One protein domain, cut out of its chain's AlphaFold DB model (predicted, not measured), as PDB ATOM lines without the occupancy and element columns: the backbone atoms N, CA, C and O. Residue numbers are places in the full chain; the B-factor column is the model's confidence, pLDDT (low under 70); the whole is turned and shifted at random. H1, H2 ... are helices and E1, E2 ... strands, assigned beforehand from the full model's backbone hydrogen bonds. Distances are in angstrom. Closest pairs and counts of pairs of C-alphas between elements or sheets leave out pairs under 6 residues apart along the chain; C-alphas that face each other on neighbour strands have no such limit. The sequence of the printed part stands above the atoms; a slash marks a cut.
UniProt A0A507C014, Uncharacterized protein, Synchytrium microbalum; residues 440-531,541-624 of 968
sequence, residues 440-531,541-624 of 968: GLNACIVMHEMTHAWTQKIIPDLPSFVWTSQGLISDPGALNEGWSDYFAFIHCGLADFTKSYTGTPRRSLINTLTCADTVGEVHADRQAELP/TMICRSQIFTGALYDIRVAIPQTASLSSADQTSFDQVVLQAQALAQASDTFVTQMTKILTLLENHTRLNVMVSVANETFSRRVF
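This is residues 440 to 531 and 541 to 624 of the 968 residues of an uncharacterized protein of Synchytrium microbalum (UniProt A0A507C014). A rounded bundle of five helices, H2, H4, H5, H6 and H7, partly aligned and partly crossed, has H1 packed on H2 and a small strand hairpin, E1 and E2, far from the middle. The 176 printed residues, with named elements H1 E1 E2 H2 H3 H4 H5 H6 H7 in chain order, are mostly helix; the two-strand sheet is antiparallel. The whole is compact, radius of gyration of the C-alphas 15.6 A, spanning 40 by 40 by 32 A.

E1, residues 466 to 468, and E2, residues 471 to 473, form a hairpin, with N 466 and O 473 within hydrogen-bond range at 3.0 A. A tight link leads to H2, residues 475 to 492. H2 touches H1, residues 443 to 458, at a steep tilt of 48 degrees, closest C-alphas His 448 and Ser 484, 4.6 A. H2 touches H4, residues 545 to 562, closest C-alphas Gly 482 and Ser 546, 4.3 A. H4 and H5, residues 570 to 583, form a helical hairpin, as do H6, residues 591 to 604, and H7, residues 609 to 624, at 10 degrees. H7 touches H4, closest C-alphas Ile 556 and Ala 615, 5.8 A. H3, residues 494 to 497, only just touches H1, with 3 pairs of C-alphas within 8 A. Every O i to N i+4 pair is within hydrogen-bond range in H1, H2, H5 and H6, 11 of 14 in H4 and 9 of 12 in H7; H3 is too short for one.

H1 begins at C-alpha 443 (122.652, 132.662, 94.663); H7 ends at C-alpha 624 (146.566, 139.046, 115.705). H4 spans 27.0 A, H2 25.0 A.

Residues 532 to 540 are cut out, C-alphas 531 and 541 standing 13.1 A apart. Residues 498 to 531 hold no named element. Mean pLDDT of the printed part is 81.6; 43 residues are under 70, among them 464 to 473.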
ATOM      1  N   GLY A 440     116.684 138.119  95.873       78.88
ATOM      2  CA  GLY A 440     116.381 136.688  96.029       78.88
ATOM      3  C   GLY A 440     116.844 135.826  94.848       78.88
ATOM      4  O   GLY A 440     117.097 134.631  94.999       78.88
ATOM      5  N   LEU A 441     117.062 136.434  93.678       77.31
ATOM      6  CA  LEU A 441     117.621 135.749  92.508       77.31
ATOM      7  C   LEU A 441     119.156 135.611  92.547       77.31
ATOM      8  O   LEU A 441     119.726 134.912  91.704       77.31
ATOM      9  N   ASN A 442     119.845 136.235  93.510       81.88
ATOM     10  CA  ASN A 442     121.295 136.107  93.658       81.88
ATOM     11  C   ASN A 442     121.659 134.927  94.572       81.88
ATOM     12  O   ASN A 442     121.485 134.979  95.790       81.88
ATOM     13  N   ALA A 443     122.237 133.882  93.974       83.88
ATOM     14  CA  ALA A 443     122.652 132.662  94.663       83.88
ATOM     15  C   ALA A 443     123.514 132.918  95.908       83.88
ATOM     16  O   ALA A 443     123.227 132.369  96.967       83.88
ATOM     17  N   CYS A 444     124.536 133.770  95.804       86.81
ATOM     18  CA  CYS A 444     125.450 134.037  96.910       86.81
ATOM     19  C   CYS A 444     124.758 134.758  98.072       86.81
ATOM     20  O   CYS A 444     125.073 134.480  99.221       86.81
ATOM     21  N   ILE A 445     123.797 135.643  97.793       85.69
ATOM     22  CA  ILE A 445     123.054 136.360  98.838       85.69
ATOM     23  C   ILE A 445     122.099 135.406  99.555       85.69
ATOM     24  O   ILE A 445     122.141 135.321 100.775       85.69
ATOM     25  N   VAL A 446     121.331 134.588  98.831       84.50
ATOM     26  CA  VAL A 446     120.468 133.574  99.467       84.50
ATOM     27  C   VAL A 446     121.278 132.591 100.326       84.50
ATOM     28  O   VAL A 446     120.837 132.200 101.405       84.50
ATOM     29  N   MET A 447     122.482 132.212  99.884       90.56
ATOM     30  CA  MET A 447     123.397 131.361 100.657       90.56
ATOM     31  C   MET A 447     123.986 132.075 101.884       90.56
ATOM     32  O   MET A 447     124.154 131.444 102.927       90.56
ATOM     33  N   HIS A 448     124.272 133.374 101.774       92.62
ATOM     34  CA  HIS A 448     124.762 134.214 102.869       92.62
ATOM     35  C   HIS A 448     123.713 134.305 103.982       92.62
ATOM     36  O   HIS A 448     123.989 133.902 105.112       92.62
ATOM     37  N   GLU A 449     122.476 134.681 103.641       87.50
ATOM     38  CA  GLU A 449     121.366 134.722 104.601       87.50
ATOM     39  C   GLU A 449     121.131 133.349 105.251       87.50
ATOM     40  O   GLU A 449     121.054 133.223 106.474       87.50
ATOM     41  N   MET A 450     121.109 132.278 104.450       87.31
ATOM     42  CA  MET A 450     120.945 130.910 104.953       87.31
ATOM     43  C   MET A 450     122.076 130.486 105.915       87.31
ATOM     44  O   MET A 450     121.836 129.719 106.852       87.31
ATOM     45  N   THR A 451     123.295 131.011 105.740       91.88
ATOM     46  CA  THR A 451     124.409 130.772 106.670       91.88
ATOM     47  C   THR A 451     124.212 131.495 108.007       91.88
ATOM     48  O   THR A 451     124.606 130.944 109.037       91.88
ATOM     49  N   HIS A 452     123.555 132.659 108.059       86.88
ATOM     50  CA  HIS A 452     123.234 133.304 109.342       86.88
ATOM     51  C   HIS A 452     122.317 132.432 110.194       86.88
ATOM     52  O   HIS A 452     122.599 132.202 111.367       86.88
ATOM     53  N   ALA A 453     121.267 131.868 109.602       80.94
ATOM     54  CA  ALA A 453     120.363 130.967 110.309       80.94
ATOM     55  C   ALA A 453     121.037 129.632 110.700       80.94
ATOM     56  O   ALA A 453     120.763 129.090 111.771       80.94
ATOM     57  N   TRP A 454     121.987 129.130 109.899       83.44
ATOM     58  CA  TRP A 454     122.852 128.009 110.298       83.44
ATOM     59  C   TRP A 454     123.739 128.374 111.503       83.44
ATOM     60  O   TRP A 454     123.822 127.616 112.470       83.44
ATOM     61  N   THR A 455     124.348 129.562 111.476       85.38
ATOM     62  CA  THR A 455     125.177 130.108 112.562       85.38
ATOM     63  C   THR A 455     124.361 130.261 113.842       85.38
ATOM     64  O   THR A 455     124.779 129.767 114.882       85.38
ATOM     65  N   GLN A 456     123.160 130.834 113.750       81.31
ATOM     66  CA  GLN A 456     122.199 130.978 114.845       81.31
ATOM     67  C   GLN A 456     121.758 129.619 115.412       81.31
ATOM     68  O   GLN A 456     121.605 129.464 116.618       81.31
ATOM     69  N   LYS A 457     121.596 128.588 114.574       78.44
ATOM     70  CA  LYS A 457     121.224 127.245 115.047       78.44
ATOM     71  C   LYS A 457     122.337 126.556 115.848       78.44
ATOM     72  O   LYS A 457     122.036 125.739 116.717       78.44
ATOM     73  N   ILE A 458     123.600 126.869 115.555       77.88
ATOM     74  CA  ILE A 458     124.783 126.345 116.259       77.88
ATOM     75  C   ILE A 458     125.157 127.221 117.468       77.88
ATOM     76  O   ILE A 458     125.603 126.702 118.488       77.88
ATOM     77  N   ILE A 459     124.960 128.537 117.361       79.94
ATOM     78  CA  ILE A 459     125.376 129.560 118.325       79.94
ATOM     79  C   ILE A 459     124.189 130.520 118.584       79.94
ATOM     80  O   ILE A 459     124.225 131.669 118.144       79.94
ATOM     81  N   PRO A 460     123.124 130.078 119.283       64.50
ATOM     82  CA  PRO A 460     121.857 130.821 119.386       64.50
ATOM     83  C   PRO A 460     121.940 132.182 120.086       64.50
ATOM     84  O   PRO A 460     121.030 132.994 119.949       64.50
ATOM     85  N   ASP A 461     123.035 132.454 120.794       68.19
ATOM     86  CA  ASP A 461     123.248 133.701 121.529       68.19
ATOM     87  C   ASP A 461     124.434 134.519 120.982       68.19
ATOM     88  O   ASP A 461     125.007 135.317 121.721       68.19
ATOM     89  N   LEU A 462     124.867 134.316 119.726       72.88
ATOM     90  CA  LEU A 462     125.987 135.068 119.136       72.88
ATOM     91  C   LEU A 462     125.608 136.551 118.929       72.88
ATOM     92  O   LEU A 462     124.863 136.871 118.001       72.88
ATOM     93  N   PRO A 463     126.125 137.492 119.739       70.56
ATOM     94  CA  PRO A 463     125.679 138.873 119.695       70.56
ATOM     95  C   PRO A 463     126.450 139.649 118.625       70.56
ATOM     96  O   PRO A 463     127.615 139.369 118.331       70.56
ATOM     97  N   SER A 464     125.861 140.725 118.106       66.12
ATOM     98  CA  SER A 464     126.565 141.619 117.174       66.12
ATOM     99  C   SER A 464     127.816 142.267 117.797       66.12
ATOM    100  O   SER A 464     128.766 142.599 117.086       66.12
ATOM    101  N   PHE A 465     127.839 142.422 119.128       65.94
ATOM    102  CA  PHE A 465     128.922 143.052 119.884       65.94
ATOM    103  C   PHE A 465     129.134 142.370 121.242       65.94
ATOM    104  O   PHE A 465     128.169 141.973 121.889       65.94
ATOM    105  N   VAL A 466     130.381 142.327 121.720       61.34
ATOM    106  CA  VAL A 466     130.719 141.929 123.101       61.34
ATOM    107  C   VAL A 466     131.560 142.990 123.790       61.34
ATOM    108  O   VAL A 466     132.372 143.677 123.165       61.34
ATOM    109  N   TRP A 467     131.386 143.108 125.105       59.88
ATOM    110  CA  TRP A 467     132.252 143.931 125.937       59.88
ATOM    111  C   TRP A 467     133.467 143.125 126.405       59.88
ATOM    112  O   TRP A 467     133.332 142.034 126.954       59.88
ATOM    113  N   THR A 468     134.664 143.675 126.219       56.53
ATOM    114  CA  THR A 468     135.928 143.065 126.655       56.53
ATOM    115  C   THR A 468     136.722 144.015 127.549       56.53
ATOM    116  O   THR A 468     136.383 145.188 127.706       56.53
ATOM    117  N   SER A 469     137.849 143.546 128.088       55.84
ATOM    118  CA  SER A 469     138.817 144.400 128.794       55.84
ATOM    119  C   SER A 469     139.443 145.499 127.917       55.84
ATOM    120  O   SER A 469     140.090 146.399 128.451       55.84
ATOM    121  N   GLN A 470     139.250 145.440 126.593       55.38
ATOM    122  CA  GLN A 470     139.675 146.449 125.618       55.38
ATOM    123  C   GLN A 470     138.528 147.392 125.193       55.38
ATOM    124  O   GLN A 470     138.769 148.331 124.438       55.38
ATOM    125  N   GLY A 471     137.304 147.175 125.696       58.78
ATOM    126  CA  GLY A 471     136.085 147.902 125.324       58.78
ATOM    127  C   GLY A 471     135.108 147.058 124.496       58.78
ATOM    128  O   GLY A 471     135.248 145.835 124.397       58.78
ATOM    129  N   LEU A 472     134.107 147.722 123.912       61.09
ATOM    130  CA  LEU A 472     133.138 147.115 122.997       61.09
ATOM    131  C   LEU A 472     133.818 146.727 121.675       61.09
ATOM    132  O   LEU A 472     134.416 147.575 121.013       61.09
ATOM    133  N   ILE A 473     133.678 145.468 121.261       66.50
ATOM    134  CA  ILE A 473     134.148 144.980 119.960       66.50
ATOM    135  C   ILE A 473     133.000 144.325 119.187       66.50
ATOM    136  O   ILE A 473     132.189 143.602 119.760       66.50
ATOM    137  N   SER A 474     132.953 144.559 117.874       76.38
ATOM    138  CA  SER A 474     131.995 143.942 116.942       76.38
ATOM    139  C   SER A 474     132.467 142.594 116.387       76.38
ATOM    140  O   SER A 474     131.957 142.126 115.376       76.38
ATOM    141  N   ASP A 475     133.466 141.976 117.020       84.31
ATOM    142  CA  ASP A 475     134.066 140.718 116.570       84.31
ATOM    143  C   ASP A 475     133.062 139.559 116.390       84.31
ATOM    144  O   ASP A 475     133.147 138.925 115.345       84.31
ATOM    145  N   PRO A 476     132.116 139.264 117.310       84.00
ATOM    146  CA  PRO A 476     131.216 138.124 117.131       84.00
ATOM    147  C   PRO A 476     130.159 138.368 116.047       84.00
ATOM    148  O   PRO A 476     129.876 137.469 115.257       84.00
ATOM    149  N   GLY A 477     129.667 139.603 115.897       82.31
ATOM    150  CA  GLY A 477     128.846 139.980 114.746       82.31
ATOM    151  C   GLY A 477     129.614 139.892 113.425       82.31
ATOM    152  O   GLY A 477     129.113 139.347 112.450       82.31
ATOM    153  N   ALA A 478     130.867 140.347 113.397       85.56
ATOM    154  CA  ALA A 478     131.714 140.250 112.210       85.56
ATOM    155  C   ALA A 478     132.212 138.817 111.918       85.56
ATOM    156  O   ALA A 478     132.573 138.520 110.780       85.56
ATOM    157  N   LEU A 479     132.230 137.926 112.918       90.12
ATOM    158  CA  LEU A 479     132.388 136.480 112.742       90.12
ATOM    159  C   LEU A 479     131.151 135.887 112.061       90.12
ATOM    160  O   LEU A 479     131.318 135.143 111.100       90.12
ATOM    161  N   ASN A 480     129.941 136.258 112.504       91.94
ATOM    162  CA  ASN A 480     128.672 135.853 111.886       91.94
ATOM    163  C   ASN A 480     128.649 136.219 110.392       91.94
ATOM    164  O   ASN A 480     128.600 135.338 109.537       91.94
ATOM    165  N   GLU A 481     128.841 137.506 110.084       90.69
ATOM    166  CA  GLU A 481     129.038 138.010 108.717       90.69
ATOM    167  C   GLU A 481     130.129 137.257 107.956       90.69
ATOM    168  O   GLU A 481     129.963 136.899 106.791       90.69
ATOM    169  N   GLY A 482     131.269 137.024 108.607       92.31
ATOM    170  CA  GLY A 482     132.438 136.465 107.952       92.31
ATOM    171  C   GLY A 482     132.303 134.980 107.616       92.31
ATOM    172  O   GLY A 482     132.835 134.555 106.588       92.31
ATOM    173  N   TRP A 483     131.568 134.208 108.423       95.31
ATOM    174  CA  TRP A 483     131.147 132.847 108.085       95.31
ATOM    175  C   TRP A 483     130.112 132.856 106.963       95.31
ATOM    176  O   TRP A 483     130.268 132.083 106.018       95.31
ATOM    177  N   SER A 484     129.121 133.747 107.013       94.44
ATOM    178  CA  SER A 484     128.121 133.882 105.952       94.44
ATOM    179  C   SER A 484     128.737 134.263 104.608       94.44
ATOM    180  O   SER A 484     128.399 133.671 103.587       94.44
ATOM    181  N   ASP A 485     129.708 135.179 104.583       93.00
ATOM    182  CA  ASP A 485     130.515 135.457 103.392       93.00
ATOM    183  C   ASP A 485     131.331 134.222 102.960       93.00
ATOM    184  O   ASP A 485     131.384 133.917 101.770       93.00
ATOM    185  N   TYR A 486     131.946 133.487 103.900       95.50
ATOM    186  CA  TYR A 486     132.793 132.325 103.595       95.50
ATOM    187  C   TYR A 486     132.014 131.180 102.942       95.50
ATOM    188  O   TYR A 486     132.374 130.725 101.854       95.50
ATOM    189  N   PHE A 487     130.955 130.705 103.604       95.75
ATOM    190  CA  PHE A 487     130.205 129.522 103.186       95.75
ATOM    191  C   PHE A 487     129.353 129.789 101.942       95.75
ATOM    192  O   PHE A 487     129.281 128.924 101.065       95.75
ATOM    193  N   ALA A 488     128.805 131.001 101.794       92.81
ATOM    194  CA  ALA A 488     128.183 131.421 100.543       92.81
ATOM    195  C   ALA A 488     129.189 131.432  99.387       92.81
ATOM    196  O   ALA A 488     128.934 130.844  98.337       92.81
ATOM    197  N   PHE A 489     130.359 132.044  99.595       91.19
ATOM    198  CA  PHE A 489     131.402 132.145  98.582       91.19
ATOM    199  C   PHE A 489     131.905 130.786  98.091       91.19
ATOM    200  O   PHE A 489     132.021 130.590  96.881       91.19
ATOM    201  N   ILE A 490     132.237 129.849  98.987       92.50
ATOM    202  CA  ILE A 490     132.797 128.554  98.558       92.50
ATOM    203  C   ILE A 490     131.758 127.698  97.823       92.50
ATOM    204  O   ILE A 490     132.139 126.806  97.067       92.50
ATOM    205  N   HIS A 491     130.466 127.991  98.012       91.81
ATOM    206  CA  HIS A 491     129.364 127.290  97.368       91.81
ATOM    207  C   HIS A 491     128.948 127.921  96.024       91.81
ATOM    208  O   HIS A 491     128.830 127.195  95.039       91.81
ATOM    209  N   CYS A 492     128.772 129.248  95.943       86.50
ATOM    210  CA  CYS A 492     128.428 129.928  94.684       86.50
ATOM    211  C   CYS A 492     129.647 130.231  93.787       86.50
ATOM    212  O   CYS A 492     129.514 130.381  92.575       86.50
ATOM    213  N   GLY A 493     130.850 130.298  94.362       84.00
ATOM    214  CA  GLY A 493     132.102 130.591  93.668       84.00
ATOM    215  C   GLY A 493     132.403 132.087  93.489       84.00
ATOM    216  O   GLY A 493     131.520 132.938  93.373       84.00
ATOM    217  N   LEU A 494     133.699 132.417  93.393       72.69
ATOM    218  CA  LEU A 494     134.216 133.794  93.282       72.69
ATOM    219  C   LEU A 494     133.583 134.613  92.150       72.69
ATOM    220  O   LEU A 494     133.361 135.812  92.312       72.69
ATOM    221  N   ALA A 495     133.316 133.982  91.006       65.56
ATOM    222  CA  ALA A 495     132.791 134.664  89.827       65.56
ATOM    223  C   ALA A 495     131.331 135.107  89.990       65.56
ATOM    224  O   ALA A 495     130.920 136.029  89.293       65.56
ATOM    225  N   ASP A 496     130.568 134.486  90.894       66.50
ATOM    226  CA  ASP A 496     129.197 134.890  91.215       66.50
ATOM    227  C   ASP A 496     129.154 135.737  92.493       66.50
ATOM    228  O   ASP A 496     128.416 136.716  92.544       66.50
ATOM    229  N   PHE A 497     130.047 135.489  93.459       63.41
ATOM    230  CA  PHE A 497     130.189 136.332  94.654       63.41
ATOM    231  C   PHE A 497     130.620 137.769  94.314       63.41
ATOM    232  O   PHE A 497     130.194 138.731  94.948       63.41
ATOM    233  N   THR A 498     131.433 137.940  93.267       59.62
ATOM    234  CA  THR A 498     131.819 139.267  92.759       59.62
ATOM    235  C   THR A 498     130.754 139.915  91.859       59.62
ATOM    236  O   THR A 498     130.821 141.120  91.612       59.62
ATOM    237  N   LYS A 499     129.724 139.175  91.417       60.78
ATOM    238  CA  LYS A 499     128.577 139.731  90.677       60.78
ATOM    239  C   LYS A 499     127.561 140.346  91.635       60.78
ATOM    240  O   LYS A 499     126.515 139.775  91.943       60.78
ATOM    241  N   SER A 500     127.834 141.583  92.025       61.28
ATOM    242  CA  SER A 500     126.762 142.488  92.432       61.28
ATOM    243  C   SER A 500     125.941 142.911  91.216       61.28
ATOM    244  O   SER A 500     126.487 143.188  90.145       61.28
ATOM    245  N   TYR A 501     124.642 143.091  91.424       52.00
ATOM    246  CA  TYR A 501     123.746 143.765  90.487       52.00
ATOM    247  C   TYR A 501     124.223 145.170  90.062       52.00
ATOM    248  O   TYR A 501     123.910 145.624  88.963       52.00
ATOM    249  N   THR A 502     125.031 145.835  90.894       56.38
ATOM    250  CA  THR A 502     125.634 147.151  90.615       56.38
ATOM    251  C   THR A 502     126.889 147.098  89.734       56.38
ATOM    252  O   THR A 502     127.486 148.138  89.472       56.38
ATOM    253  N   GLY A 503     127.337 145.911  89.306       57.41
ATOM    254  CA  GLY A 503     128.573 145.724  88.530       57.41
ATOM    255  C   GLY A 503     129.874 145.823  89.341       57.41
ATOM    256  O   GLY A 503     130.940 145.524  88.810       57.41
ATOM    257  N   THR A 504     129.794 146.190  90.621       61.03
ATOM    258  CA  THR A 504     130.911 146.244  91.576       61.03
ATOM    259  C   THR A 504     130.602 145.357  92.785       61.03
ATOM    260  O   THR A 504     129.532 145.529  93.373       61.03
ATOM    261  N   PRO A 505     131.480 144.415  93.183       66.25
ATOM    262  CA  PRO A 505     131.267 143.611  94.386       66.25
ATOM    263  C   PRO A 505     131.003 144.520  95.590       66.25
ATOM    264  O   PRO A 505     131.721 145.499  95.774       66.25
ATOM    265  N   ARG A 506     130.015 144.199  96.436       69.25
ATOM    266  CA  ARG A 506     129.897 144.888  97.737       69.25
ATOM    267  C   ARG A 506     131.062 144.526  98.656       69.25
ATOM    268  O   ARG A 506     131.584 145.373  99.372       69.25
ATOM    269  N   ARG A 507     131.474 143.255  98.602       73.50
ATOM    270  CA  ARG A 507     132.568 142.684  99.386       73.50
ATOM    271  C   ARG A 507     133.474 141.836  98.493       73.50
ATOM    272  O   ARG A 507     133.004 141.208  97.548       73.50
ATOM    273  N   SER A 508     134.771 141.798  98.801       80.31
ATOM    274  CA  SER A 508     135.749 140.940  98.119       80.31
ATOM    275  C   SER A 508     136.488 140.066  99.125       80.31
ATOM    276  O   SER A 508     137.000 140.565 100.128       80.31
ATOM    277  N   LEU A 509     136.607 138.768  98.837       78.44
ATOM    278  CA  LEU A 509     137.486 137.876  99.604       78.44
ATOM    279  C   LEU A 509     138.955 138.020  99.187       78.44
ATOM    280  O   LEU A 509     139.857 137.807  99.993       78.44
ATOM    281  N   ILE A 510     139.193 138.444  97.941       85.00
ATOM    282  CA  ILE A 510     140.510 138.864  97.464       85.00
ATOM    283  C   ILE A 510     140.688 140.319  97.893       85.00
ATOM    284  O   ILE A 510     140.398 141.257  97.149       85.00
ATOM    285  N   ASN A 511     141.109 140.495  99.138       81.50
ATOM    286  CA  ASN A 511     141.371 141.793  99.740       81.50
ATOM    287  C   ASN A 511     142.696 141.751 100.514       81.50
ATOM    288  O   ASN A 511     143.129 140.688 100.957       81.50
ATOM    289  N   THR A 512     143.322 142.905 100.726       80.31
ATOM    290  CA  THR A 512     144.518 143.059 101.575       80.31
ATOM    291  C   THR A 512     144.181 143.644 102.949       80.31
ATOM    292  O   THR A 512     145.060 144.184 103.620       80.31
ATOM    293  N   LEU A 513     142.916 143.558 103.377       79.88
ATOM    294  CA  LEU A 513     142.459 144.167 104.619       79.88
ATOM    295  C   LEU A 513     143.088 143.486 105.837       79.88
ATOM    296  O   LEU A 513     143.114 142.257 105.975       79.88
ATOM    297  N   THR A 514     143.558 144.337 106.738       77.19
ATOM    298  CA  THR A 514     144.104 144.014 108.051       77.19
ATOM    299  C   THR A 514     143.512 145.004 109.054       77.19
ATOM    300  O   THR A 514     143.119 146.101 108.669       77.19
ATOM    301  N   CYS A 515     143.436 144.635 110.333       68.81
ATOM    302  CA  CYS A 515     143.191 145.567 111.445       68.81
ATOM    303  C   CYS A 515     142.025 146.578 111.277       68.81
ATOM    304  O   CYS A 515     142.253 147.761 111.038       68.81
ATOM    305  N   ALA A 516     140.775 146.153 111.494       60.81
ATOM    306  CA  ALA A 516     139.627 147.067 111.465       60.81
ATOM    307  C   ALA A 516     139.714 148.175 112.535       60.81
ATOM    308  O   ALA A 516     139.880 147.885 113.724       60.81
ATOM    309  N   ASP A 517     139.538 149.434 112.114       53.50
ATOM    310  CA  ASP A 517     139.591 150.632 112.964       53.50
ATOM    311  C   ASP A 517     138.203 151.172 113.366       53.50
ATOM    312  O   ASP A 517     138.112 152.117 114.150       53.50
ATOM    313  N   THR A 518     137.120 150.580 112.860       53.47
ATOM    314  CA  THR A 518     135.723 150.968 113.116       53.47
ATOM    315  C   THR A 518     135.069 150.056 114.156       53.47
ATOM    316  O   THR A 518     135.156 148.831 114.066       53.47
ATOM    317  N   VAL A 519     134.402 150.628 115.163       52.69
ATOM    318  CA  VAL A 519     133.498 149.913 116.089       52.69
ATOM    319  C   VAL A 519     132.063 150.282 115.715       52.69
ATOM    320  O   VAL A 519     131.811 151.432 115.366       52.69
ATOM    321  N   GLY A 520     131.133 149.328 115.805       55.41
ATOM    322  CA  GLY A 520     129.699 149.583 115.614       55.41
ATOM    323  C   GLY A 520     129.085 149.023 114.333       55.41
ATOM    324  O   GLY A 520     127.871 149.040 114.196       55.41
ATOM    325  N   GLU A 521     129.896 148.493 113.423       68.12
ATOM    326  CA  GLU A 521     129.434 147.948 112.148       68.12
ATOM    327  C   GLU A 521     130.112 146.586 111.904       68.12
ATOM    328  O   GLU A 521     131.308 146.422 112.177       68.12
ATOM    329  N   VAL A 522     129.326 145.591 111.479       74.69
ATOM    330  CA  VAL A 522     129.735 144.177 111.370       74.69
ATOM    331  C   VAL A 522     130.122 143.808 109.935       74.69
ATOM    332  O   VAL A 522     131.109 143.096 109.737       74.69
ATOM    333  N   HIS A 523     129.436 144.390 108.945       72.31
ATOM    334  CA  HIS A 523     129.733 144.258 107.514       72.31
ATOM    335  C   HIS A 523     130.861 145.233 107.114       72.31
ATOM    336  O   HIS A 523     131.917 144.849 106.608       72.31
ATOM    337  N   ALA A 524     130.630 146.510 107.442       61.28
ATOM    338  CA  ALA A 524     131.464 147.695 107.215       61.28
ATOM    339  C   ALA A 524     131.754 148.053 105.745       61.28
ATOM    340  O   ALA A 524     132.864 148.444 105.391       61.28
ATOM    341  N   ASP A 525     130.708 148.045 104.913       44.12
ATOM    342  CA  ASP A 525     130.747 148.517 103.524       44.12
ATOM    343  C   ASP A 525     130.981 150.039 103.409       44.12
ATOM    344  O   ASP A 525     130.055 150.850 103.475       44.12
ATOM    345  N   ARG A 526     132.228 150.439 103.119       38.09
ATOM    346  CA  ARG A 526     132.501 151.605 102.257       38.09
ATOM    347  C   ARG A 526     133.844 151.478 101.538       38.09
ATOM    348  O   ARG A 526     134.769 152.260 101.766       38.09
ATOM    349  N   GLN A 527     133.921 150.532 100.600       39.03
ATOM    350  CA  GLN A 527     134.923 150.583  99.537       39.03
ATOM    351  C   GLN A 527     134.720 151.865  98.713       39.03
ATOM    352  O   GLN A 527     133.881 151.938  97.818       39.03
ATOM    353  N   ALA A 528     135.509 152.896  99.009       38.38
ATOM    354  CA  ALA A 528     135.699 154.030  98.116       38.38
ATOM    355  C   ALA A 528     136.663 153.628  96.985       38.38
ATOM    356  O   ALA A 528     137.777 154.143  96.894       38.38
ATOM    357  N   GLU A 529     136.241 152.696  96.122       41.28
ATOM    358  CA  GLU A 529     136.929 152.418  94.857       41.28
ATOM    359  C   GLU A 529     136.720 153.586  93.881       41.28
ATOM    360  O   GLU A 529     135.923 153.536  92.946       41.28
ATOM    361  N   LEU A 530     137.464 154.671  94.104       38.50
ATOM    362  CA  LEU A 530     137.805 155.612  93.044       38.50
ATOM    363  C   LEU A 530     139.056 155.080  92.328       38.50
ATOM    364  O   LEU A 530     140.116 154.991  92.955       38.50
ATOM    365  N   PRO A 531     138.976 154.723  91.034       40.41
ATOM    366  CA  PRO A 531     140.110 154.144  90.331       40.41
ATOM    367  C   PRO A 531     141.218 155.180  90.079       40.41
ATOM    368  O   PRO A 531     141.025 156.163  89.368       40.41
ATOM    369  N   THR A 541     140.481 154.625 103.654       42.25
ATOM    370  CA  THR A 541     139.940 153.293 103.367       42.25
ATOM    371  C   THR A 541     139.170 152.833 104.597       42.25
ATOM    372  O   THR A 541     139.777 152.593 105.638       42.25
ATOM    373  N   MET A 542     137.840 152.741 104.512       44.19
ATOM    374  CA  MET A 542     137.042 152.166 105.596       44.19
ATOM    375  C   MET A 542     137.216 150.645 105.560       44.19
ATOM    376  O   MET A 542     136.961 150.022 104.532       44.19
ATOM    377  N   ILE A 543     137.719 150.061 106.648       51.25
ATOM    378  CA  ILE A 543     138.146 148.658 106.671       51.25
ATOM    379  C   ILE A 543     136.982 147.761 107.109       51.25
ATOM    380  O   ILE A 543     136.525 147.829 108.250       51.25
ATOM    381  N   CYS A 544     136.534 146.892 106.203       63.09
ATOM    382  CA  CYS A 544     135.447 145.944 106.436       63.09
ATOM    383  C   CYS A 544     135.851 144.870 107.468       63.09
ATOM    384  O   CYS A 544     136.852 144.177 107.269       63.09
ATOM    385  N   ARG A 545     135.088 144.693 108.560       70.94
ATOM    386  CA  ARG A 545     135.436 143.750 109.645       70.94
ATOM    387  C   ARG A 545     135.350 142.286 109.200       70.94
ATOM    388  O   ARG A 545     136.330 141.562 109.382       70.94
ATOM    389  N   SER A 546     134.222 141.863 108.615       84.75
ATOM    390  CA  SER A 546     134.006 140.471 108.178       84.75
ATOM    391  C   SER A 546     135.081 140.017 107.185       84.75
ATOM    392  O   SER A 546     135.722 138.984 107.370       84.75
ATOM    393  N   GLN A 547     135.381 140.870 106.204       85.00
ATOM    394  CA  GLN A 547     136.344 140.616 105.133       85.00
ATOM    395  C   GLN A 547     137.780 140.345 105.613       85.00
ATOM    396  O   GLN A 547     138.530 139.686 104.891       85.00
ATOM    397  N   ILE A 548     138.184 140.817 106.801       86.81
ATOM    398  CA  ILE A 548     139.484 140.456 107.394       86.81
ATOM    399  C   ILE A 548     139.487 138.969 107.761       86.81
ATOM    400  O   ILE A 548     140.445 138.260 107.449       86.81
ATOM    401  N   PHE A 549     138.420 138.492 108.410       91.00
ATOM    402  CA  PHE A 549     138.268 137.088 108.783       91.00
ATOM    403  C   PHE A 549     138.077 136.218 107.542       91.00
ATOM    404  O   PHE A 549     138.873 135.311 107.310       91.00
ATOM    405  N   THR A 550     137.104 136.537 106.691       92.38
ATOM    406  CA  THR A 550     136.812 135.747 105.490       92.38
ATOM    407  C   THR A 550     137.973 135.746 104.497       92.38
ATOM    408  O   THR A 550     138.289 134.706 103.927       92.38
ATOM    409  N   GLY A 551     138.670 136.877 104.338       90.81
ATOM    410  CA  GLY A 551     139.896 136.967 103.545       90.81
ATOM    411  C   GLY A 551     141.041 136.134 104.130       90.81
ATOM    412  O   GLY A 551     141.800 135.532 103.378       90.81
ATOM    413  N   ALA A 552     141.146 136.020 105.460       94.00
ATOM    414  CA  ALA A 552     142.114 135.124 106.097       94.00
ATOM    415  C   ALA A 552     141.793 133.643 105.848       94.00
ATOM    416  O   ALA A 552     142.690 132.867 105.526       94.00
ATOM    417  N   LEU A 553     140.521 133.248 105.958       96.19
ATOM    418  CA  LEU A 553     140.093 131.886 105.630       96.19
ATOM    419  C   LEU A 553     140.344 131.572 104.148       96.19
ATOM    420  O   LEU A 553     140.877 130.513 103.817       96.19
ATOM    421  N   TYR A 554     140.023 132.513 103.257       95.38
ATOM    422  CA  TYR A 554     140.228 132.365 101.819       95.38
ATOM    423  C   TYR A 554     141.713 132.245 101.438       95.38
ATOM    424  O   TYR A 554     142.062 131.329 100.695       95.38
ATOM    425  N   ASP A 555     142.589 133.098 101.987       95.56
ATOM    426  CA  ASP A 555     144.051 133.027 101.815       95.56
ATOM    427  C   ASP A 555     144.591 131.620 102.141       95.56
ATOM    428  O   ASP A 555     145.349 131.037 101.363       95.56
ATOM    429  N   ILE A 556     144.166 131.044 103.275       97.56
ATOM    430  CA  ILE A 556     144.569 129.691 103.689       97.56
ATOM    431  C   ILE A 556     144.032 128.659 102.694       97.56
ATOM    432  O   ILE A 556     144.786 127.807 102.219       97.56
ATOM    433  N   ARG A 557     142.751 128.768 102.320       96.62
ATOM    434  CA  ARG A 557     142.089 127.859 101.375       96.62
ATOM    435  C   ARG A 557     142.787 127.823 100.012       96.62
ATOM    436  O   ARG A 557     142.926 126.744  99.433       96.62
ATOM    437  N   VAL A 558     143.252 128.958  99.482       96.25
ATOM    438  CA  VAL A 558     143.970 129.001  98.189       96.25
ATOM    439  C   VAL A 558     145.426 128.539  98.276       96.25
ATOM    440  O   VAL A 558     145.963 128.075  97.270       96.25
ATOM    441  N   ALA A 559     146.048 128.590  99.456       97.31
ATOM    442  CA  ALA A 559     147.398 128.073  99.686       97.31
ATOM    443  C   ALA A 559     147.461 126.532  99.791       97.31
ATOM    444  O   ALA A 559     148.518 125.942  99.561       97.31
ATOM    445  N   ILE A 560     146.337 125.861 100.073       97.94
ATOM    446  CA  ILE A 560     146.238 124.389 100.127       97.94
ATOM    447  C   ILE A 560     146.781 123.715  98.851       97.94
ATOM    448  O   ILE A 560     147.771 122.997  98.959       97.94
ATOM    449  N   PRO A 561     146.249 123.960  97.633       97.38
ATOM    450  CA  PRO A 561     146.771 123.337  96.408       97.38
ATOM    451  C   PRO A 561     148.176 123.816  95.996       97.38
ATOM    452  O   PRO A 561     148.742 123.279  95.049       97.38
ATOM    453  N   GLN A 562     148.736 124.827  96.669       97.19
ATOM    454  CA  GLN A 562     150.115 125.295  96.468       97.19
ATOM    455  C   GLN A 562     151.109 124.571  97.396       97.19
ATOM    456  O   GLN A 562     152.320 124.628  97.183       97.19
ATOM    457  N   THR A 563     150.608 123.874  98.419       97.38
ATOM    458  CA  THR A 563     151.408 123.126  99.391       97.38
ATOM    459  C   THR A 563     151.681 121.723  98.853       97.38
ATOM    460  O   THR A 563     150.754 120.969  98.580       97.38
ATOM    461  N   ALA A 564     152.956 121.345  98.719       96.06
ATOM    462  CA  ALA A 564     153.398 120.186  97.925       96.06
ATOM    463  C   ALA A 564     152.831 118.802  98.328       96.06
ATOM    464  O   ALA A 564     152.954 117.851  97.558       96.06
ATOM    465  N   SER A 565     152.235 118.664  99.516       95.75
ATOM    466  CA  SER A 565     151.592 117.431 100.003       95.75
ATOM    467  C   SER A 565     150.061 117.427  99.891       95.75
ATOM    468  O   SER A 565     149.429 116.453 100.305       95.75
ATOM    469  N   LEU A 566     149.461 118.508  99.385       97.75
ATOM    470  CA  LEU A 566     148.018 118.749  99.350       97.75
ATOM    471  C   LEU A 566     147.515 119.011  97.924       97.75
ATOM    472  O   LEU A 566     148.275 119.166  96.971       97.75
ATOM    473  N   SER A 567     146.196 119.009  97.779       97.12
ATOM    474  CA  SER A 567     145.467 119.074  96.515       97.12
ATOM    475  C   SER A 567     144.211 119.939  96.650       97.12
ATOM    476  O   SER A 567     143.807 120.301  97.752       97.12
ATOM    477  N   SER A 568     143.533 120.242  95.542       94.69
ATOM    478  CA  SER A 568     142.251 120.962  95.582       94.69
ATOM    479  C   SER A 568     141.162 120.229  96.379       94.69
ATOM    480  O   SER A 568     140.332 120.888  96.997       94.69
ATOM    481  N   ALA A 569     141.189 118.893  96.439       94.12
ATOM    482  CA  ALA A 569     140.255 118.105  97.247       94.12
ATOM    483  C   ALA A 569     140.409 118.362  98.760       94.12
ATOM    484  O   ALA A 569     139.447 118.238  99.514       94.12
ATOM    485  N   ASP A 570     141.598 118.781  99.198       96.94
ATOM    486  CA  ASP A 570     141.896 119.060 100.606       96.94
ATOM    487  C   ASP A 570     141.332 120.408 101.079       96.94
ATOM    488  O   ASP A 570     141.273 120.666 102.281       96.94
ATOM    489  N   GLN A 571     140.856 121.247 100.149       96.25
ATOM    490  CA  GLN A 571     140.109 122.458 100.487       96.25
ATOM    491  C   GLN A 571     138.804 122.118 101.210       96.25
ATOM    492  O   GLN A 571     138.484 122.778 102.191       96.25
ATOM    493  N   THR A 572     138.114 121.043 100.814       95.06
ATOM    494  CA  THR A 572     136.906 120.573 101.508       95.06
ATOM    495  C   THR A 572     137.213 120.202 102.959       95.06
ATOM    496  O   THR A 572     136.475 120.591 103.855       95.06
ATOM    497  N   SER A 573     138.335 119.524 103.230       95.69
ATOM    498  CA  SER A 573     138.747 119.217 104.609       95.69
ATOM    499  C   SER A 573     139.096 120.470 105.420       95.69
ATOM    500  O   SER A 573     138.902 120.483 106.632       95.69
ATOM    501  N   PHE A 574     139.568 121.544 104.783       97.62
ATOM    502  CA  PHE A 574     139.734 122.832 105.459       97.62
ATOM    503  C   PHE A 574     138.391 123.520 105.730       97.62
ATOM    504  O   PHE A 574     138.176 124.001 106.839       97.62
ATOM    505  N   ASP A 575     137.461 123.494 104.774       96.94
ATOM    506  CA  ASP A 575     136.097 124.003 104.958       96.94
ATOM    507  C   ASP A 575     135.388 123.272 106.123       96.94
ATOM    508  O   ASP A 575     134.696 123.897 106.927       96.94
ATOM    509  N   GLN A 576     135.656 121.970 106.294       95.00
ATOM    510  CA  GLN A 576     135.234 121.167 107.452       95.00
ATOM    511  C   GLN A 576     135.887 121.612 108.769       95.00
ATOM    512  O   GLN A 576     135.200 121.697 109.785       95.00
ATOM    513  N   VAL A 577     137.184 121.938 108.773       96.19
ATOM    514  CA  VAL A 577     137.883 122.478 109.955       96.19
ATOM    515  C   VAL A 577     137.322 123.846 110.367       96.19
ATOM    516  O   VAL A 577     137.130 124.090 111.559       96.19
ATOM    517  N   VAL A 578     137.003 124.726 109.410       97.00
ATOM    518  CA  VAL A 578     136.346 126.020 109.685       97.00
ATOM    519  C   VAL A 578     134.962 125.803 110.301       97.00
ATOM    520  O   VAL A 578     134.639 126.417 111.319       97.00
ATOM    521  N   LEU A 579     134.168 124.890 109.735       93.38
ATOM    522  CA  LEU A 579     132.837 124.550 110.240       93.38
ATOM    523  C   LEU A 579     132.889 123.903 111.635       93.38
ATOM    524  O   LEU A 579     132.050 124.186 112.488       93.38
ATOM    525  N   GLN A 580     133.911 123.093 111.918       90.00
ATOM    526  CA  GLN A 580     134.149 122.532 113.248       90.00
ATOM    527  C   GLN A 580     134.583 123.606 114.264       90.00
ATOM    528  O   GLN A 580     134.161 123.549 115.417       90.00
ATOM    529  N   ALA A 581     135.368 124.613 113.865       93.62
ATOM    530  CA  ALA A 581     135.698 125.748 114.735       93.62
ATOM    531  C   ALA A 581     134.461 126.602 115.072       93.62
ATOM    532  O   ALA A 581     134.291 127.018 116.223       93.62
ATOM    533  N   GLN A 582     133.566 126.788 114.095       93.12
ATOM    534  CA  GLN A 582     132.254 127.411 114.285       93.12
ATOM    535  C   GLN A 582     131.353 126.576 115.215       93.12
ATOM    536  O   GLN A 582     130.712 127.129 116.100       93.12
ATOM    537  N   ALA A 583     131.357 125.244 115.099       86.56
ATOM    538  CA  ALA A 583     130.634 124.354 116.017       86.56
ATOM    539  C   ALA A 583     131.186 124.358 117.457       86.56
ATOM    540  O   ALA A 583     130.475 124.014 118.397       86.56
ATOM    541  N   LEU A 584     132.444 124.769 117.644       86.69
ATOM    542  CA  LEU A 584     133.071 124.998 118.950       86.69
ATOM    543  C   LEU A 584     132.959 126.462 119.414       86.69
ATOM    544  O   LEU A 584     133.628 126.857 120.377       86.69
ATOM    545  N   ALA A 585     132.185 127.296 118.717       87.00
ATOM    546  CA  ALA A 585     132.073 128.711 119.027       87.00
ATOM    547  C   ALA A 585     131.286 128.996 120.312       87.00
ATOM    548  O   ALA A 585     130.515 128.178 120.806       87.00
ATOM    549  N   GLN A 586     131.503 130.187 120.860       85.06
ATOM    550  CA  GLN A 586     130.764 130.728 121.999       85.06
ATOM    551  C   GLN A 586     130.320 132.157 121.683       85.06
ATOM    552  O   GLN A 586     130.994 132.861 120.935       85.06
ATOM    553  N   ALA A 587     129.230 132.611 122.302       76.44
ATOM    554  CA  ALA A 587     128.722 133.981 122.172       76.44
ATOM    555  C   ALA A 587     129.786 135.067 122.457       76.44
ATOM    556  O   ALA A 587     129.773 136.142 121.866       76.44
ATOM    557  N   SER A 588     130.735 134.778 123.350       78.88
ATOM    558  CA  SER A 588     131.839 135.666 123.732       78.88
ATOM    559  C   SER A 588     133.071 135.595 122.817       78.88
ATOM    560  O   SER A 588     134.081 136.243 123.109       78.88
ATOM    561  N   ASP A 589     133.036 134.803 121.740       84.38
ATOM    562  CA  ASP A 589     134.201 134.604 120.883       84.38
ATOM    563  C   ASP A 589     134.617 135.879 120.144       84.38
ATOM    564  O   ASP A 589     133.818 136.649 119.614       84.38
ATOM    565  N   THR A 590     135.932 136.046 120.056       87.12
ATOM    566  CA  THR A 590     136.579 137.080 119.249       87.12
ATOM    567  C   THR A 590     137.212 136.448 118.013       87.12
ATOM    568  O   THR A 590     137.411 135.228 117.980       87.12
ATOM    569  N   PHE A 591     137.640 137.252 117.032       88.69
ATOM    570  CA  PHE A 591     138.459 136.743 115.924       88.69
ATOM    571  C   PHE A 591     139.690 135.976 116.433       88.69
ATOM    572  O   PHE A 591     140.063 134.962 115.853       88.69
ATOM    573  N   VAL A 592     140.294 136.433 117.539       87.75
ATOM    574  CA  VAL A 592     141.452 135.772 118.153       87.75
ATOM    575  C   VAL A 592     141.060 134.381 118.648       87.75
ATOM    576  O   VAL A 592     141.706 133.403 118.285       87.75
ATOM    577  N   THR A 593     139.966 134.283 119.409       91.38
ATOM    578  CA  THR A 593     139.472 133.017 119.969       91.38
ATOM    579  C   THR A 593     139.134 132.005 118.873       91.38
ATOM    580  O   THR A 593     139.523 130.841 118.965       91.38
ATOM    581  N   GLN A 594     138.457 132.446 117.810       94.06
ATOM    582  CA  GLN A 594     138.081 131.581 116.690       94.06
ATOM    583  C   GLN A 594     139.277 131.118 115.857       94.06
ATOM    584  O   GLN A 594     139.384 129.938 115.532       94.06
ATOM    585  N   MET A 595     140.244 131.993 115.581       94.44
ATOM    586  CA  MET A 595     141.459 131.592 114.865       94.44
ATOM    587  C   MET A 595     142.324 130.641 115.682       94.44
ATOM    588  O   MET A 595     142.890 129.712 115.113       94.44
ATOM    589  N   THR A 596     142.381 130.798 117.008       94.94
ATOM    590  CA  THR A 596     143.019 129.805 117.882       94.94
ATOM    591  C   THR A 596     142.323 128.445 117.776       94.94
ATOM    592  O   THR A 596     143.017 127.445 117.629       94.94
ATOM    593  N   LYS A 597     140.981 128.385 117.749       96.50
ATOM    594  CA  LYS A 597     140.237 127.127 117.526       96.50
ATOM    595  C   LYS A 597     140.581 126.495 116.170       96.50
ATOM    596  O   LYS A 597     140.878 125.304 116.126       96.50
ATOM    597  N   ILE A 598     140.626 127.281 115.089       97.31
ATOM    598  CA  ILE A 598     141.030 126.799 113.753       97.31
ATOM    599  C   ILE A 598     142.472 126.267 113.765       97.31
ATOM    600  O   ILE A 598     142.715 125.176 113.257       97.31
ATOM    601  N   LEU A 599     143.424 126.989 114.369       97.94
ATOM    602  CA  LEU A 599     144.818 126.543 114.485       97.94
ATOM    603  C   LEU A 599     144.930 125.227 115.263       97.94
ATOM    604  O   LEU A 599     145.545 124.289 114.766       97.94
ATOM    605  N   THR A 600     144.271 125.113 116.420       97.56
ATOM    606  CA  THR A 600     144.254 123.877 117.219       97.56
ATOM    607  C   THR A 600     143.645 122.702 116.448       97.56
ATOM    608  O   THR A 600     144.128 121.575 116.558       97.56
ATOM    609  N   LEU A 601     142.606 122.927 115.641       96.81
ATOM    610  CA  LEU A 601     142.036 121.879 114.792       96.81
ATOM    611  C   LEU A 601     142.986 121.481 113.653       96.81
ATOM    612  O   LEU A 601     143.145 120.289 113.403       96.81
ATOM    613  N   LEU A 602     143.666 122.440 113.015       97.81
ATOM    614  CA  LEU A 602     144.689 122.165 111.999       97.81
ATOM    615  C   LEU A 602     145.869 121.368 112.571       97.81
ATOM    616  O   LEU A 602     146.262 120.372 111.970       97.81
ATOM    617  N   GLU A 603     146.397 121.752 113.737       97.75
ATOM    618  CA  GLU A 603     147.495 121.058 114.434       97.75
ATOM    619  C   GLU A 603     147.185 119.577 114.681       97.75
ATOM    620  O   GLU A 603     148.047 118.718 114.489       97.75
ATOM    621  N   ASN A 604     145.938 119.277 115.050       96.50
ATOM    622  CA  ASN A 604     145.466 117.918 115.300       96.50
ATOM    623  C   ASN A 604     144.982 117.185 114.029       96.50
ATOM    624  O   ASN A 604     144.710 115.982 114.083       96.50
ATOM    625  N   HIS A 605     144.879 117.858 112.877       96.94
ATOM    626  CA  HIS A 605     144.394 117.250 111.640       96.94
ATOM    627  C   HIS A 605     145.502 116.456 110.937       96.94
ATOM    628  O   HIS A 605     146.455 117.025 110.400       96.94
ATOM    629  N   THR A 606     145.324 115.134 110.846       97.06
ATOM    630  CA  THR A 606     146.295 114.158 110.296       97.06
ATOM    631  C   THR A 606     146.889 114.524 108.934       97.06
ATOM    632  O   THR A 606     148.003 114.107 108.625       97.06
ATOM    633  N   ARG A 607     146.144 115.281 108.120       96.75
ATOM    634  CA  ARG A 607     146.537 115.711 106.771       96.75
ATOM    635  C   ARG A 607     146.762 117.220 106.615       96.75
ATOM    636  O   ARG A 607     147.442 117.613 105.680       96.75
ATOM    637  N   LEU A 608     146.206 118.061 107.494       97.81
ATOM    638  CA  LEU A 608     146.212 119.530 107.330       97.81
ATOM    639  C   LEU A 608     147.119 120.249 108.338       97.81
ATOM    640  O   LEU A 608     147.284 121.460 108.240       97.81
ATOM    641  N   ASN A 609     147.778 119.521 109.240       97.94
ATOM    642  CA  ASN A 609     148.799 120.062 110.141       97.94
ATOM    643  C   ASN A 609     149.933 120.818 109.417       97.94
ATOM    644  O   ASN A 609     150.468 121.785 109.955       97.94
ATOM    645  N   VAL A 610     150.248 120.463 108.167       97.69
ATOM    646  CA  VAL A 610     151.191 121.215 107.317       97.69
ATOM    647  C   VAL A 610     150.744 122.659 107.036       97.69
ATOM    648  O   VAL A 610     151.587 123.521 106.796       97.69
ATOM    649  N   MET A 611     149.441 122.956 107.119       98.25
ATOM    650  CA  MET A 611     148.887 124.301 106.917       98.25
ATOM    651  C   MET A 611     148.994 125.200 108.152       98.25
ATOM    652  O   MET A 611     148.755 126.398 108.026       98.25
ATOM    653  N   VAL A 612     149.372 124.684 109.331       98.25
ATOM    654  CA  VAL A 612     149.422 125.471 110.582       98.25
ATOM    655  C   VAL A 612     150.334 126.690 110.452       98.25
ATOM    656  O   VAL A 612     149.961 127.777 110.883       98.25
ATOM    657  N   SER A 613     151.497 126.550 109.803       97.56
ATOM    658  CA  SER A 613     152.411 127.683 109.590       97.56
ATOM    659  C   SER A 613     151.785 128.762 108.701       97.56
ATOM    660  O   SER A 613     151.853 129.942 109.032       97.56
ATOM    661  N   VAL A 614     151.136 128.359 107.602       97.69
ATOM    662  CA  VAL A 614     150.476 129.268 106.649       97.69
ATOM    663  C   VAL A 614     149.271 129.957 107.294       97.69
ATOM    664  O   VAL A 614     149.082 131.164 107.135       97.69
ATOM    665  N   ALA A 615     148.475 129.213 108.062       97.12
ATOM    666  CA  ALA A 615     147.349 129.742 108.820       97.12
ATOM    667  C   ALA A 615     147.804 130.739 109.890       97.12
ATOM    668  O   ALA A 615     147.267 131.842 109.963       97.12
ATOM    669  N   ASN A 616     148.835 130.403 110.667       96.94
ATOM    670  CA  ASN A 616     149.357 131.287 111.703       96.94
ATOM    671  C   ASN A 616     149.968 132.567 111.110       96.94
ATOM    672  O   ASN A 616     149.717 133.652 111.628       96.94
ATOM    673  N   GLU A 617     150.706 132.478 109.998       95.44
ATOM    674  CA  GLU A 617     151.214 133.657 109.282       95.44
ATOM    675  C   GLU A 617     150.061 134.535 108.764       95.44
ATOM    676  O   GLU A 617     150.051 135.747 108.987       95.44
ATOM    677  N   THR A 618     149.045 133.925 108.147       94.50
ATOM    678  CA  THR A 618     147.872 134.622 107.595       94.50
ATOM    679  C   THR A 618     147.067 135.335 108.684       94.50
ATOM    680  O   THR A 618     146.771 136.528 108.558       94.50
ATOM    681  N   PHE A 619     146.757 134.644 109.786       94.31
ATOM    682  CA  PHE A 619     146.063 135.221 110.937       94.31
ATOM    683  C   PHE A 619     146.923 136.275 111.650       94.31
ATOM    684  O   PHE A 619     146.408 137.320 112.048       94.31
ATOM    685  N   SER A 620     148.244 136.086 111.741       90.69
ATOM    686  CA  SER A 620     149.157 137.092 112.303       90.69
ATOM    687  C   SER A 620     149.195 138.370 111.468       90.69
ATOM    688  O   SER A 620     149.125 139.467 112.024       90.69
ATOM    689  N   ARG A 621     149.254 138.230 110.138       88.69
ATOM    690  CA  ARG A 621     149.254 139.334 109.169       88.69
ATOM    691  C   ARG A 621     147.951 140.128 109.189       88.69
ATOM    692  O   ARG A 621     147.989 141.353 109.128       88.69
ATOM    693  N   ARG A 622     146.805 139.443 109.235       84.12
ATOM    694  CA  ARG A 622     145.487 140.082 109.107       84.12
ATOM    695  C   ARG A 622     144.880 140.532 110.440       84.12
ATOM    696  O   ARG A 622     144.145 141.521 110.455       84.12
ATOM    697  N   VAL A 623     145.138 139.808 111.538       79.06
ATOM    698  CA  VAL A 623     144.238 139.795 112.709       79.06
ATOM    699  C   VAL A 623     144.940 139.914 114.068       79.06
ATOM    700  O   VAL A 623     144.481 140.714 114.891       79.06
ATOM    701  N   PHE A 624     145.979 139.112 114.352       74.94
ATOM    702  CA  PHE A 624     146.566 139.046 115.705       74.94
ATOM    703  C   PHE A 624     147.434 140.269 116.044       74.94
ATOM    704  O   PHE A 624     147.379 140.754 117.171       74.94
TER     705      PHE A 624